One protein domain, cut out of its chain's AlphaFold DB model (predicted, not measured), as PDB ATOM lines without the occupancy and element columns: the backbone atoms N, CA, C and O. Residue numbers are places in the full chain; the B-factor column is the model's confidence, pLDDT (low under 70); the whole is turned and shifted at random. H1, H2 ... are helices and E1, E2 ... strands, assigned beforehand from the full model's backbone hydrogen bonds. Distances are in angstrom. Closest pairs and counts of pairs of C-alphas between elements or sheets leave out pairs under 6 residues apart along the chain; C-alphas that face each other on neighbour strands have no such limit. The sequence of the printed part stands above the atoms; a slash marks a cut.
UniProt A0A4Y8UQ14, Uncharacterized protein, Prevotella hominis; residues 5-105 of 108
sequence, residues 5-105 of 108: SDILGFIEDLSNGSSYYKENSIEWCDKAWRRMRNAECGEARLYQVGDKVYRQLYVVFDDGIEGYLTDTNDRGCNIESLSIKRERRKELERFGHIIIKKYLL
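This is residues 5 to 105 of the 108 residues of an uncharacterized protein of Prevotella hominis (UniProt A0A4Y8UQ14). A twisted sheet of four strands has one long helix, H2, packed slantwise over its inner strands E2 and E1, while a shorter helix, H3, stands up from it where E4 begins. The long link from E3 to H3 folds back to E2 with a short pairing, and the small helix H1 is apart from the other named elements. The printed part has 101 residues, with three named helices and four named strands in the order H1 H2 E1 E2 E3 H3 E4; the sheet runs E3 - E2 - E1 - E4, all antiparallel, and the class is mixed, helices and strands. The whole is compact, with a radius of gyration of the C-alphas of 13.4 A and spans of 38 by 34 by 24 A.

E1, residues 39 to 49, E2, residues 52 to 61, and E3, residues 66 to 70, form a meander, each strand the antiparallel neighbour of the one before. E1 and E2 are a hairpin, with N 45 and O 56 2.8 A apart, within hydrogen-bond range. E2 and E3 are a hairpin too, with N 57 and O 69 at 2.8 A. On the other side of E1 is the edge strand E4, residues 97 to 104, antiparallel to it, with N 44 and O 101 at 2.8 A. E1 bends by 55 degrees at residue 46, and E4 by 68 degrees at residue 100. H2, residues 19 to 33, is on the sheet at a height of 8.1 A, over E2 and E1, and runs slantwise to the strands, at 35 degrees to E1 on the local plane. It touches E2, where the closest C-alphas, of Ser 25 and Arg 55, are 5.5 A apart. H3, residues 86 to 95, is over E4 and stands up from the sheet; its closest C-alphas to E4 are those of Leu 92 and Ile 98, 5.5 A apart. H1, residues 5 to 8, is not on the sheet and only just apart from E4, at 8.2 A. In H2 and H3 every O i to N i+4 pair is within hydrogen-bond range; H1 is too short for such a pair.

E1 spans 26.0 A and E2 28.1 A from first to last C-alpha, E4 19.2 A and E3 13.8 A. H2 spans 20.6 A, H3 14.3 A and H1 5.6 A. H1 begins at C-alpha 5, (-34.510, 0.741, 20.357), H2 begins at C-alpha 19, (-34.422, -16.856, 32.098), and E4 ends at C-alpha 104, (-19.694, 0.040, 25.881).

The two C-alphas farthest apart, those of Gly 17 and Asp 63, are 39.8 A apart. The printed part has no cut. The link from E3 to H3, residues 71 to 85, is long; in it residues 77 to 78 pair antiparallel with residues 52 to 53 of E2. The mean pLDDT of the printed part is 82.5, and residues 5 to 19 are under 70.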
ATOM      1  N   SER A   5     -33.548   1.746  20.823       37.75
ATOM      2  CA  SER A   5     -34.510   0.741  20.357       37.75
ATOM      3  C   SER A   5     -33.856  -0.620  20.090       37.75
ATOM      4  O   SER A   5     -34.455  -1.654  20.375       37.75
ATOM      5  N   ASP A   6     -32.609  -0.633  19.609       40.34
ATOM      6  CA  ASP A   6     -31.923  -1.868  19.196       40.34
ATOM      7  C   ASP A   6     -31.351  -2.673  20.373       40.34
ATOM      8  O   ASP A   6     -31.147  -3.883  20.268       40.34
ATOM      9  N   ILE A   7     -31.126  -2.033  21.526       46.97
ATOM     10  CA  ILE A   7     -30.643  -2.715  22.737       46.97
ATOM     11  C   ILE A   7     -31.807  -3.413  23.462       46.97
ATOM     12  O   ILE A   7     -31.619  -4.474  24.059       46.97
ATOM     13  N   LEU A   8     -33.022  -2.858  23.380       42.31
ATOM     14  CA  LEU A   8     -34.205  -3.405  24.057       42.31
ATOM     15  C   LEU A   8     -34.811  -4.613  23.327       42.31
ATOM     16  O   LEU A   8     -35.263  -5.544  23.992       42.31
ATOM     17  N   GLY A   9     -34.711  -4.682  21.992       42.19
ATOM     18  CA  GLY A   9     -35.137  -5.860  21.217       42.19
ATOM     19  C   GLY A   9     -34.356  -7.149  21.530       42.19
ATOM     20  O   GLY A   9     -34.761  -8.241  21.141       42.19
ATOM     21  N   PHE A  10     -33.239  -7.056  22.259       47.25
ATOM     22  CA  PHE A  10     -32.395  -8.197  22.634       47.25
ATOM     23  C   PHE A  10     -32.894  -8.961  23.878       47.25
ATOM     24  O   PHE A  10     -32.466 -10.095  24.129       47.25
ATOM     25  N   ILE A  11     -33.763  -8.347  24.690       48.09
ATOM     26  CA  ILE A  11     -34.143  -8.883  26.005       48.09
ATOM     27  C   ILE A  11     -35.389  -9.779  25.926       48.09
ATOM     28  O   ILE A  11     -35.418 -10.790  26.627       48.09
ATOM     29  N   GLU A  12     -36.340  -9.492  25.030       45.62
ATOM     30  CA  GLU A  12     -37.701 -10.072  25.030       45.62
ATOM     31  C   GLU A  12     -37.836 -11.541  24.573       45.62
ATOM     32  O   GLU A  12     -38.901 -12.132  24.724       45.62
ATOM     33  N   ASP A  13     -36.778 -12.176  24.061       47.19
ATOM     34  CA  ASP A  13     -36.945 -13.361  23.204       47.19
ATOM     35  C   ASP A  13     -36.592 -14.741  23.787       47.19
ATOM     36  O   ASP A  13     -36.502 -15.715  23.035       47.19
ATOM     37  N   LEU A  14     -36.432 -14.881  25.107       50.22
ATOM     38  CA  LEU A  14     -36.312 -16.201  25.750       50.22
ATOM     39  C   LEU A  14     -37.409 -16.392  26.803       50.22
ATOM     40  O   LEU A  14     -37.497 -15.626  27.755       50.22
ATOM     41  N   SER A  15     -38.233 -17.431  26.636       46.84
ATOM     42  CA  SER A  15     -39.349 -17.725  27.540       46.84
ATOM     43  C   SER A  15     -38.892 -18.141  28.952       46.84
ATOM     44  O   SER A  15     -37.827 -18.736  29.144       46.84
ATOM     45  N   ASN A  16     -39.744 -17.821  29.934       45.19
ATOM     46  CA  ASN A  16     -39.518 -17.746  31.387       45.19
ATOM     47  C   ASN A  16     -38.801 -18.918  32.094       45.19
ATOM     48  O   ASN A  16     -38.358 -18.738  33.224       45.19
ATOM     49  N   GLY A  17     -38.655 -20.103  31.491       44.44
ATOM     50  CA  GLY A  17     -37.992 -21.252  32.133       44.44
ATOM     51  C   GLY A  17     -36.459 -21.196  32.097       44.44
ATOM     52  O   GLY A  17     -35.801 -21.613  33.048       44.44
ATOM     53  N   SER A  18     -35.879 -20.628  31.033       55.72
ATOM     54  CA  SER A  18     -34.421 -20.498  30.871       55.72
ATOM     55  C   SER A  18     -33.887 -19.108  31.218       55.72
ATOM     56  O   SER A  18     -32.704 -18.824  31.005       55.72
ATOM     57  N   SER A  19     -34.762 -18.232  31.726       62.03
ATOM     58  CA  SER A  19     -34.422 -16.856  32.098       62.03
ATOM     59  C   SER A  19     -33.355 -16.828  33.190       62.03
ATOM     60  O   SER A  19     -32.416 -16.044  33.108       62.03
ATOM     61  N   TYR A  20     -33.408 -17.769  34.140       78.44
ATOM     62  CA  TYR A  20     -32.508 -17.779  35.295       78.44
ATOM     63  C   TYR A  20     -31.028 -17.921  34.915       78.44
ATOM     64  O   TYR A  20     -30.185 -17.188  35.427       78.44
ATOM     65  N   TYR A  21     -30.686 -18.829  33.992       86.38
ATOM     66  CA  TYR A  21     -29.290 -19.006  33.582       86.38
ATOM     67  C   TYR A  21     -28.772 -17.802  32.787       86.38
ATOM     68  O   TYR A  21     -27.647 -17.355  33.010       86.38
ATOM     69  N   LYS A  22     -29.605 -17.230  31.906       86.12
ATOM     70  CA  LYS A  22     -29.278 -16.004  31.161       86.12
ATOM     71  C   LYS A  22     -29.057 -14.829  32.115       86.12
ATOM     72  O   LYS A  22     -28.023 -14.175  32.033       86.12
ATOM     73  N   GLU A  23     -29.995 -14.580  33.024       87.94
ATOM     74  CA  GLU A  23     -29.921 -13.497  34.011       87.94
ATOM     75  C   GLU A  23     -28.699 -13.646  34.918       87.94
ATOM     76  O   GLU A  23     -27.933 -12.698  35.074       87.94
ATOM     77  N   ASN A  24     -28.447 -14.852  35.434       91.88
ATOM     78  CA  ASN A  24     -27.271 -15.135  36.256       91.88
ATOM     79  C   ASN A  24     -25.955 -14.959  35.475       91.88
ATOM     80  O   ASN A  24     -24.964 -14.473  36.025       91.88
ATOM     81  N   SER A  25     -25.942 -15.307  34.183       92.44
ATOM     82  CA  SER A  25     -24.795 -15.085  33.294       92.44
ATOM     83  C   SER A  25     -24.550 -13.598  33.041       92.44
ATOM     84  O   SER A  25     -23.403 -13.153  33.082       92.44
ATOM     85  N   ILE A  26     -25.615 -12.813  32.837       93.12
ATOM     86  CA  ILE A  26     -25.539 -11.351  32.717       93.12
ATOM     87  C   ILE A  26     -25.027 -10.740  34.021       93.12
ATOM     88  O   ILE A  26     -24.137  -9.901  33.977       93.12
ATOM     89  N   GLU A  27     -25.533 -11.166  35.179       93.62
ATOM     90  CA  GLU A  27     -25.091 -10.648  36.478       93.62
ATOM     91  C   GLU A  27     -23.598 -10.918  36.717       93.62
ATOM     92  O   GLU A  27     -22.864 -10.053  37.206       93.62
ATOM     93  N   TRP A  28     -23.128 -12.108  36.342       95.00
ATOM     94  CA  TRP A  28     -21.711 -12.452  36.403       95.00
ATOM     95  C   TRP A  28     -20.874 -11.566  35.468       95.00
ATOM     96  O   TRP A  28     -19.886 -10.974  35.911       95.00
ATOM     97  N   CYS A  29     -21.302 -11.403  34.211       94.88
ATOM     98  CA  CYS A  29     -20.621 -10.545  33.239       94.88
ATOM     99  C   CYS A  29     -20.619  -9.074  33.683       94.88
ATOM    100  O   CYS A  29     -19.595  -8.411  33.578       94.88
ATOM    101  N   ASP A  30     -21.714  -8.577  34.265       93.56
ATOM    102  CA  ASP A  30     -21.825  -7.220  34.805       93.56
ATOM    103  C   ASP A  30     -20.818  -6.984  35.937       93.56
ATOM    104  O   ASP A  30     -20.176  -5.932  36.002       93.56
ATOM    105  N   LYS A  31     -20.658  -7.961  36.839       93.44
ATOM    106  CA  LYS A  31     -19.671  -7.894  37.927       93.44
ATOM    107  C   LYS A  31     -18.241  -7.899  37.394       93.44
ATOM    108  O   LYS A  31     -17.411  -7.165  37.929       93.44
ATOM    109  N   ALA A  32     -17.954  -8.705  36.372       92.88
ATOM    110  CA  ALA A  32     -16.643  -8.747  35.732       92.88
ATOM    111  C   ALA A  32     -16.346  -7.440  34.975       92.88
ATOM    112  O   ALA A  32     -15.310  -6.825  35.220       92.88
ATOM    113  N   TRP A  33     -17.288  -6.960  34.159       93.06
ATOM    114  CA  TRP A  33     -17.179  -5.720  33.387       93.06
ATOM    115  C   TRP A  33     -16.912  -4.499  34.272       93.06
ATOM    116  O   TRP A  33     -15.976  -3.747  34.027       93.06
ATOM    117  N   ARG A  34     -17.659  -4.331  35.375       90.69
ATOM    118  CA  ARG A  34     -17.475  -3.200  36.313       90.69
ATOM    119  C   ARG A  34     -16.089  -3.131  36.960       90.69
ATOM    120  O   ARG A  34     -15.740  -2.102  37.530       90.69
ATOM    121  N   ARG A  35     -15.326  -4.227  36.947       89.19
ATOM    122  CA  ARG A  35     -13.962  -4.279  37.496       89.19
ATOM    123  C   ARG A  35     -12.901  -3.916  36.457       89.19
ATOM    124  O   ARG A  35     -11.747  -3.727  36.835       89.19
ATOM    125  N   MET A  36     -13.274  -3.809  35.185       86.75
ATOM    126  CA  MET A  36     -12.370  -3.451  34.098       86.75
ATOM    127  C   MET A  36     -12.231  -1.935  34.005       86.75
ATOM    128  O   MET A  36     -13.206  -1.202  34.156       86.75
ATOM    129  N   ARG A  37     -10.997  -1.464  33.805       80.25
ATOM    130  CA  ARG A  37     -10.676  -0.028  33.748       80.25
ATOM    131  C   ARG A  37     -10.304   0.476  32.355       80.25
ATOM    132  O   ARG A  37     -10.503   1.654  32.109       80.25
ATOM    133  N   ASN A  38      -9.815  -0.407  31.487       83.25
ATOM    134  CA  ASN A  38      -9.240  -0.059  30.181       83.25
ATOM    135  C   ASN A  38      -9.964  -0.799  29.039       83.25
ATOM    136  O   ASN A  38      -9.333  -1.242  28.085       83.25
ATOM    137  N   ALA A  39     -11.251  -1.096  29.233       85.25
ATOM    138  CA  ALA A  39     -12.054  -1.884  28.307       85.25
ATOM    139  C   ALA A  39     -12.985  -0.968  27.507       85.25
ATOM    140  O   ALA A  39     -13.917  -0.404  28.082       85.25
ATOM    141  N   GLU A  40     -12.756  -0.871  26.198       89.38
ATOM    142  CA  GLU A  40     -13.516  -0.047  25.255       89.38
ATOM    143  C   GLU A  40     -14.932  -0.598  25.042       89.38
ATOM    144  O   GLU A  40     -15.940   0.113  25.102       89.38
ATOM    145  N   CYS A  41     -15.029  -1.903  24.808       91.19
ATOM    146  CA  CYS A  41     -16.305  -2.573  24.634       91.19
ATOM    147  C   CYS A  41     -16.231  -4.026  25.091       91.19
ATOM    148  O   CYS A  41     -15.161  -4.593  25.317       91.19
ATOM    149  N   GLY A  42     -17.395  -4.634  25.264       93.06
ATOM    150  CA  GLY A  42     -17.477  -6.033  25.629       93.06
ATOM    151  C   GLY A  42     -18.819  -6.642  25.289       93.06
ATOM    152  O   GLY A  42     -19.803  -5.957  25.014       93.06
ATOM    153  N   GLU A  43     -18.872  -7.961  25.334       95.12
ATOM    154  CA  GLU A  43     -20.076  -8.726  25.062       95.12
ATOM    155  C   GLU A  43     -20.207  -9.841  26.091       95.12
ATOM    156  O   GLU A  43     -19.339 -10.705  26.210       95.12
ATOM    157  N   ALA A  44     -21.319  -9.848  26.824       94.88
ATOM    158  CA  ALA A  44     -21.754 -11.049  27.514       94.88
ATOM    159  C   ALA A  44     -22.259 -12.024  26.455       94.88
ATOM    160  O   ALA A  44     -23.166 -11.700  25.680       94.88
ATOM    161  N   ARG A  45     -21.688 -13.219  26.440       93.75
ATOM    162  CA  ARG A  45     -21.968 -14.278  25.479       93.75
ATOM    163  C   ARG A  45     -22.346 -15.561  26.212       93.75
ATOM    164  O   ARG A  45     -21.855 -15.837  27.306       93.75
ATOM    165  N   LEU A  46     -23.200 -16.356  25.579       92.94
ATOM    166  CA  LEU A  46     -23.334 -17.779  25.873       92.94
ATOM    167  C   LEU A  46     -22.625 -18.532  24.756       92.94
ATOM    168  O   LEU A  46     -23.105 -18.522  23.623       92.94
ATOM    169  N   TYR A  47     -21.474 -19.128  25.057       93.00
ATOM    170  CA  TYR A  47     -20.682 -19.875  24.080       93.00
ATOM    171  C   TYR A  47     -20.947 -21.372  24.214       93.00
ATOM    172  O   TYR A  47     -21.100 -21.883  25.322       93.00
ATOM    173  N   GLN A  48     -21.040 -22.065  23.086       91.94
ATOM    174  CA  GLN A  48     -21.373 -23.478  23.013       91.94
ATOM    175  C   GLN A  48     -20.119 -24.348  23.098       91.94
ATOM    176  O   GLN A  48     -19.147 -24.144  22.372       91.94
ATOM    177  N   VAL A  49     -20.192 -25.381  23.936       90.75
ATOM    178  CA  VAL A  49     -19.262 -26.511  23.959       90.75
ATOM    179  C   VAL A  49     -20.088 -27.787  24.054       90.75
ATOM    180  O   VAL A  49     -20.731 -28.051  25.069       90.75
ATOM    181  N   GLY A  50     -20.089 -28.574  22.979       89.25
ATOM    182  CA  GLY A  50     -20.929 -29.768  22.886       89.25
ATOM    183  C   GLY A  50     -22.420 -29.425  22.936       89.25
ATOM    184  O   GLY A  50     -22.902 -28.598  22.163       89.25
ATOM    185  N   ASP A  51     -23.148 -30.069  23.844       88.56
ATOM    186  CA  ASP A  51     -24.588 -29.909  24.084       88.56
ATOM    187  C   ASP A  51     -24.926 -28.777  25.071       88.56
ATOM    188  O   ASP A  51     -26.101 -28.486  25.333       88.56
ATOM    189  N   LYS A  52     -23.899 -28.113  25.610       91.62
ATOM    190  CA  LYS A  52     -24.027 -27.080  26.631       91.62
ATOM    191  C   LYS A  52     -23.565 -25.726  26.140       91.62
ATOM    192  O   LYS A  52     -22.691 -25.606  25.284       91.62
ATOM    193  N   VAL A  53     -24.127 -24.695  26.753       92.19
ATOM    194  CA  VAL A  53     -23.587 -23.342  26.700       92.19
ATOM    195  C   VAL A  53     -23.050 -22.926  28.051       92.19
ATOM    196  O   VAL A  53     -23.525 -23.378  29.092       92.19
ATOM    197  N   TYR A  54     -22.082 -22.031  28.001       93.94
ATOM    198  CA  TYR A  54     -21.356 -21.510  29.142       93.94
ATOM    199  C   TYR A  54     -21.325 -19.989  29.056       93.94
ATOM    200  O   TYR A  54     -21.315 -19.418  27.960       93.94
ATOM    201  N   ARG A  55     -21.291 -19.314  30.204       94.75
ATOM    202  CA  ARG A  55     -21.131 -17.860  30.236       94.75
ATOM    203  C   ARG A  55     -19.709 -17.472  29.843       94.75
ATOM    204  O   ARG A  55     -18.729 -18.066  30.298       94.75
ATOM    205  N   GLN A  56     -19.599 -16.437  29.025       96.25
ATOM    206  CA  GLN A  56     -18.330 -15.839  28.642       96.25
ATOM    207  C   GLN A  56     -18.492 -14.330  28.536       96.25
ATOM    208  O   GLN A  56     -19.483 -13.840  28.002       96.25
ATOM    209  N   LEU A  57     -17.498 -13.597  29.019       96.00
ATOM    210  CA  LEU A  57     -17.359 -12.175  28.756       96.00
ATOM    211  C   LEU A  57     -16.243 -11.989  27.731       96.00
ATOM    212  O   LEU A  57     -15.087 -12.289  28.015       96.00
ATOM    213  N   TYR A  58     -16.602 -11.509  26.548       95.19
ATOM    214  CA  TYR A  58     -15.657 -11.013  25.555       95.19
ATOM    215  C   TYR A  58     -15.391  -9.529  25.797       95.19
ATOM    216  O   TYR A  58     -16.315  -8.794  26.149       95.19
ATOM    217  N   VAL A  59     -14.148  -9.094  25.621       93.56
ATOM    218  CA  VAL A  59     -13.701  -7.728  25.901       93.56
ATOM    219  C   VAL A  59     -12.722  -7.284  24.831       93.56
ATOM    220  O   VAL A  59     -11.851  -8.058  24.445       93.56
ATOM    221  N   VAL A  60     -12.838  -6.028  24.413       92.81
ATOM    222  CA  VAL A  60     -11.818  -5.318  23.640       92.81
ATOM    223  C   VAL A  60     -11.264  -4.206  24.524       92.81
ATOM    224  O   VAL A  60     -12.032  -3.415  25.081       92.81
ATOM    225  N   PHE A  61      -9.950  -4.192  24.710       88.94
ATOM    226  CA  PHE A  61      -9.236  -3.181  25.484       88.94
ATOM    227  C   PHE A  61      -8.869  -1.972  24.616       88.94
ATOM    228  O   PHE A  61      -8.850  -2.065  23.393       88.94
ATOM    229  N   ASP A  62      -8.557  -0.843  25.254       87.31
ATOM    230  CA  ASP A  62      -8.257   0.431  24.576       87.31
ATOM    231  C   ASP A  62      -7.045   0.358  23.620       87.31
ATOM    232  O   ASP A  62      -6.895   1.185  22.724       87.31
ATOM    233  N   ASP A  63      -6.158  -0.623  23.809       88.19
ATOM    234  CA  ASP A  63      -5.013  -0.911  22.938       88.19
ATOM    235  C   ASP A  63      -5.356  -1.859  21.770       88.19
ATOM    236  O   ASP A  63      -4.473  -2.265  21.013       88.19
ATOM    237  N   GLY A  64      -6.638  -2.199  21.612       86.62
ATOM    238  CA  GLY A  64      -7.150  -3.118  20.600       86.62
ATOM    239  C   GLY A  64      -6.954  -4.595  20.941       86.62
ATOM    240  O   GLY A  64      -7.285  -5.447  20.117       86.62
ATOM    241  N   ILE A  65      -6.424  -4.933  22.124       91.38
ATOM    242  CA  ILE A  65      -6.284  -6.330  22.541       91.38
ATOM    243  C   ILE A  65      -7.665  -6.916  22.839       91.38
ATOM    244  O   ILE A  65      -8.474  -6.334  23.561       91.38
ATOM    245  N   GLU A  66      -7.918  -8.113  22.320       93.44
ATOM    246  CA  GLU A  66      -9.131  -8.876  22.596       93.44
ATOM    247  C   GLU A  66      -8.893  -9.900  23.714       93.44
ATOM    248  O   GLU A  66      -7.845 -10.550  23.785       93.44
ATOM    249  N   GLY A  67      -9.879 -10.072  24.593       91.88
ATOM    250  CA  GLY A  67      -9.820 -11.002  25.715       91.88
ATOM    251  C   GLY A  67     -11.143 -11.716  25.971       91.88
ATOM    252  O   GLY A  67     -12.224 -11.208  25.674       91.88
ATOM    253  N   TYR A  68     -11.051 -12.900  26.574       93.38
ATOM    254  CA  TYR A  68     -12.204 -13.700  26.981       93.38
ATOM    255  C   TYR A  68     -12.069 -14.085  28.449       93.38
ATOM    256  O   TYR A  68     -11.017 -14.553  28.885       93.38
ATOM    257  N   LEU A  69     -13.147 -13.928  29.211       93.38
ATOM    258  CA  LEU A  69     -13.254 -14.420  30.575       93.38
ATOM    259  C   LEU A  69     -14.362 -15.462  30.638       93.38
ATOM    260  O   LEU A  69     -15.490 -15.212  30.219       93.38
ATOM    261  N   THR A  70     -14.047 -16.613  31.213       92.94
ATOM    262  CA  THR A  70     -14.992 -17.701  31.465       92.94
ATOM    263  C   THR A  70     -15.084 -17.956  32.960       92.94
ATOM    264  O   THR A  70     -14.082 -17.859  33.671       92.94
ATOM    265  N   ASP A  71     -16.268 -18.310  33.445       90.38
ATOM    266  CA  ASP A  71     -16.442 -18.707  34.840       90.38
ATOM    267  C   ASP A  71     -16.057 -20.178  35.021       90.38
ATOM    268  O   ASP A  71     -16.730 -21.076  34.519       90.38
ATOM    269  N   THR A  72     -14.977 -20.435  35.756       88.06
ATOM    270  CA  THR A  72     -14.498 -21.799  36.036       88.06
ATOM    271  C   THR A  72     -15.476 -22.614  36.879       88.06
ATOM    272  O   THR A  72     -15.369 -23.836  36.921       88.06
ATOM    273  N   ASN A  73     -16.415 -21.957  37.567       89.44
ATOM    274  CA  ASN A  73     -17.443 -22.618  38.368       89.44
ATOM    275  C   ASN A  73     -18.748 -22.835  37.591       89.44
ATOM    276  O   ASN A  73     -19.707 -23.389  38.140       89.44
ATOM    277  N   ASP A  74     -18.811 -22.402  36.331       90.31
ATOM    278  CA  ASP A  74     -19.999 -22.565  35.512       90.31
ATOM    279  C   ASP A  74     -20.149 -24.015  35.056       90.31
ATOM    280  O   ASP A  74     -19.343 -24.557  34.300       90.31
ATOM    281  N   ARG A  75     -21.230 -24.652  35.508       90.19
ATOM    282  CA  ARG A  75     -21.574 -26.025  35.113       90.19
ATOM    283  C   ARG A  75     -22.158 -26.105  33.700       90.19
ATOM    284  O   ARG A  75     -22.372 -27.212  33.195       90.19
ATOM    285  N   GLY A  76     -22.409 -24.949  33.091       89.69
ATOM    286  CA  GLY A  76     -23.081 -24.811  31.816       89.69
ATOM    287  C   GLY A  76     -24.582 -25.070  31.921       89.69
ATOM    288  O   GLY A  76     -25.109 -25.519  32.943       89.69
ATOM    289  N   CYS A  77     -25.273 -24.796  30.826       89.62
ATOM    290  CA  CYS A  77     -26.698 -25.026  30.658       89.62
ATOM    291  C   CYS A  77     -26.925 -25.807  29.366       89.62
ATOM    292  O   CYS A  77     -26.332 -25.482  28.338       89.62
ATOM    293  N   ASN A  78     -27.768 -26.839  29.404       88.69
ATOM    294  CA  ASN A  78     -28.083 -27.610  28.204       88.69
ATOM    295  C   ASN A  78     -28.814 -26.715  27.202       88.69
ATOM    296  O   ASN A  78     -29.777 -26.036  27.567       88.69
ATOM    297  N   ILE A  79     -28.412 -26.753  25.935       81.75
ATOM    298  CA  ILE A  79     -29.016 -25.921  24.880       81.75
ATOM    299  C   ILE A  79     -30.517 -26.180  24.756       81.75
ATOM    300  O   ILE A  79     -31.286 -25.247  24.551       81.75
ATOM    301  N   GLU A  80     -30.945 -27.429  24.937       79.25
ATOM    302  CA  GLU A  80     -32.359 -27.817  24.914       79.25
ATOM    303  C   GLU A  80     -33.176 -27.176  26.039       79.25
ATOM    304  O   GLU A  80     -34.364 -26.915  25.868       79.25
ATOM    305  N   SER A  81     -32.532 -26.897  27.177       76.25
ATOM    306  CA  SER A  81     -33.165 -26.214  28.307       76.25
ATOM    307  C   SER A  81     -33.227 -24.699  28.122       76.25
ATOM    308  O   SER A  81     -34.012 -24.040  28.803       76.25
ATOM    309  N   LEU A  82     -32.454 -24.140  27.184       73.50
ATOM    310  CA  LEU A  82     -32.632 -22.759  26.769       73.50
ATOM    311  C   LEU A  82     -33.772 -22.657  25.761       73.50
ATOM    312  O   LEU A  82     -33.739 -23.237  24.675       73.50
ATOM    313  N   SER A  83     -34.769 -21.838  26.090       71.38
ATOM    314  CA  SER A  83     -35.864 -21.512  25.178       71.38
ATOM    315  C   SER A  83     -35.392 -20.531  24.097       71.38
ATOM    316  O   SER A  83     -35.868 -19.401  24.021       71.38
ATOM    317  N   ILE A  84     -34.442 -20.943  23.260       73.75
ATOM    318  CA  ILE A  84     -33.840 -20.117  22.211       73.75
ATOM    319  C   ILE A  84     -34.717 -20.158  20.956       73.75
ATOM    320  O   ILE A  84     -35.016 -21.236  20.435       73.75
ATOM    321  N   LYS A  85     -35.080 -18.987  20.417       80.38
ATOM    322  CA  LYS A  85     -35.727 -18.890  19.099       80.38
ATOM    323  C   LYS A  85     -34.874 -19.537  18.006       80.38
ATOM    324  O   LYS A  85     -33.646 -19.502  18.041       80.38
ATOM    325  N   ARG A  86     -35.524 -20.065  16.968       79.25
ATOM    326  CA  ARG A  86     -34.856 -20.761  15.851       79.25
ATOM    327  C   ARG A  86     -33.737 -19.938  15.197       79.25
ATOM    328  O   ARG A  86     -32.731 -20.504  14.792       79.25
ATOM    329  N   GLU A  87     -33.896 -18.622  15.100       79.69
ATOM    330  CA  GLU A  87     -32.889 -17.720  14.523       79.69
ATOM    331  C   GLU A  87     -31.622 -17.640  15.377       79.69
ATOM    332  O   GLU A  87     -30.522 -17.830  14.869       79.69
ATOM    333  N   ARG A  88     -31.779 -17.473  16.691       79.12
ATOM    334  CA  ARG A  88     -30.673 -17.491  17.658       79.12
ATOM    335  C   ARG A  88     -29.999 -18.857  17.747       79.12
ATOM    336  O   ARG A  88     -28.800 -18.933  17.980       79.12
ATOM    337  N   ARG A  89     -30.741 -19.943  17.512       82.44
ATOM    338  CA  ARG A  89     -30.149 -21.282  17.387       82.44
ATOM    339  C   ARG A  89     -29.234 -21.378  16.164       82.44
ATOM    340  O   ARG A  89     -28.125 -21.873  16.294       82.44
ATOM    341  N   LYS A  90     -29.651 -20.835  15.015       84.69
ATOM    342  CA  LYS A  90     -28.781 -20.745  13.828       84.69
ATOM    343  C   LYS A  90     -27.558 -19.858  14.073       84.69
ATOM    344  O   LYS A  90     -26.490 -20.155  13.556       84.69
ATOM    345  N   GLU A  91     -27.709 -18.769  14.829       84.44
ATOM    346  CA  GLU A  91     -26.582 -17.924  15.251       84.44
ATOM    347  C   GLU A  91     -25.591 -18.731  16.099       84.44
ATOM    348  O   GLU A  91     -24.404 -18.760  15.780       84.44
ATOM    349  N   LEU A  92     -26.089 -19.468  17.097       86.19
ATOM    350  CA  LEU A  92     -25.281 -20.340  17.946       86.19
ATOM    351  C   LEU A  92     -24.541 -21.411  17.130       86.19
ATOM    352  O   LEU A  92     -23.335 -21.565  17.281       86.19
ATOM    353  N   GLU A  93     -25.238 -22.094  16.218       86.38
ATOM    354  CA  GLU A  93     -24.656 -23.108  15.326       86.38
ATOM    355  C   GLU A  93     -23.596 -22.521  14.380       86.38
ATOM    356  O   GLU A  93     -22.623 -23.192  14.041       86.38
ATOM    357  N   ARG A  94     -23.770 -21.268  13.942       88.12
ATOM    358  CA  ARG A  94     -22.872 -20.612  12.983       88.12
ATOM    359  C   ARG A  94     -21.634 -20.005  13.635       88.12
ATOM    360  O   ARG A  94     -20.553 -20.081  13.059       88.12
ATOM    361  N   PHE A  95     -21.801 -19.345  14.777       88.62
ATOM    362  CA  PHE A  95     -20.748 -18.560  15.428       88.62
ATOM    363  C   PHE A  95     -20.190 -19.228  16.688       88.62
ATOM    364  O   PHE A  95     -19.236 -18.724  17.283       88.62
ATOM    365  N   GLY A  96     -20.791 -20.332  17.132       89.88
ATOM    366  CA  GLY A  96     -20.437 -21.016  18.374       89.88
ATOM    367  C   GLY A  96     -20.821 -20.240  19.635       89.88
ATOM    368  O   GLY A  96     -20.484 -20.663  20.735       89.88
ATOM    369  N   HIS A  97     -21.501 -19.099  19.510       91.62
ATOM    370  CA  HIS A  97     -21.974 -18.308  20.639       91.62
ATOM    371  C   HIS A  97     -23.186 -17.459  20.256       91.62
ATOM    372  O   HIS A  97     -23.429 -17.186  19.082       91.62
ATOM    373  N   ILE A  98     -23.926 -17.017  21.269       91.06
ATOM    374  CA  ILE A  98     -24.914 -15.944  21.150       91.06
ATOM    375  C   ILE A  98     -24.543 -14.813  22.090       91.06
ATOM    376  O   ILE A  98     -24.152 -15.041  23.237       91.06
ATOM    377  N   ILE A  99     -24.690 -13.583  21.621       91.25
ATOM    378  CA  ILE A  99     -24.559 -12.413  22.484       91.25
ATOM    379  C   ILE A  99     -25.846 -12.313  23.313       91.25
ATOM    380  O   ILE A  99     -26.946 -12.491  22.790       91.25
ATOM    381  N   ILE A 100     -25.721 -12.036  24.610       90.12
ATOM    382  CA  ILE A 100     -26.858 -11.828  25.521       90.12
ATOM    383  C   ILE A 100     -26.901 -10.414  26.104       90.12
ATOM    384  O   ILE A 100     -27.964  -9.983  26.546       90.12
ATOM    385  N   LYS A 101     -25.780  -9.682  26.085       91.19
ATOM    386  CA  LYS A 101     -25.698  -8.258  26.440       91.19
ATOM    387  C   LYS A 101     -24.439  -7.642  25.834       91.19
ATOM    388  O   LYS A 101     -23.409  -8.306  25.776       91.19
ATOM    389  N   LYS A 102     -24.512  -6.380  25.414       93.19
ATOM    390  CA  LYS A 102     -23.351  -5.594  24.975       93.19
ATOM    391  C   LYS A 102     -22.973  -4.566  26.035       93.19
ATOM    392  O   LYS A 102     -23.846  -4.014  26.706       93.19
ATOM    393  N   TYR A 103     -21.680  -4.315  26.153       90.25
ATOM    394  CA  TYR A 103     -21.079  -3.318  27.016       90.25
ATOM    395  C   TYR A 103     -20.297  -2.328  26.162       90.25
ATOM    396  O   TYR A 103     -19.583  -2.715  25.241       90.25
ATOM    397  N   LEU A 104     -20.443  -1.051  26.485       86.75
ATOM    398  CA  LEU A 104     -19.694   0.040  25.881       86.75
ATOM    399  C   LEU A 104     -19.069   0.847  27.011       86.75
ATOM    400  O   LEU A 104     -19.642   0.922  28.107       86.75
ATOM    401  N   LEU A 105     -17.911   1.445  26.742       73.62
ATOM    402  CA  LEU A 105     -17.253   2.360  27.661       73.62
ATOM    403  C   LEU A 105     -18.247   3.462  28.061       73.62
ATOM    404  O   LEU A 105     -18.787   4.183  27.219       73.62
TER     405      LEU A 105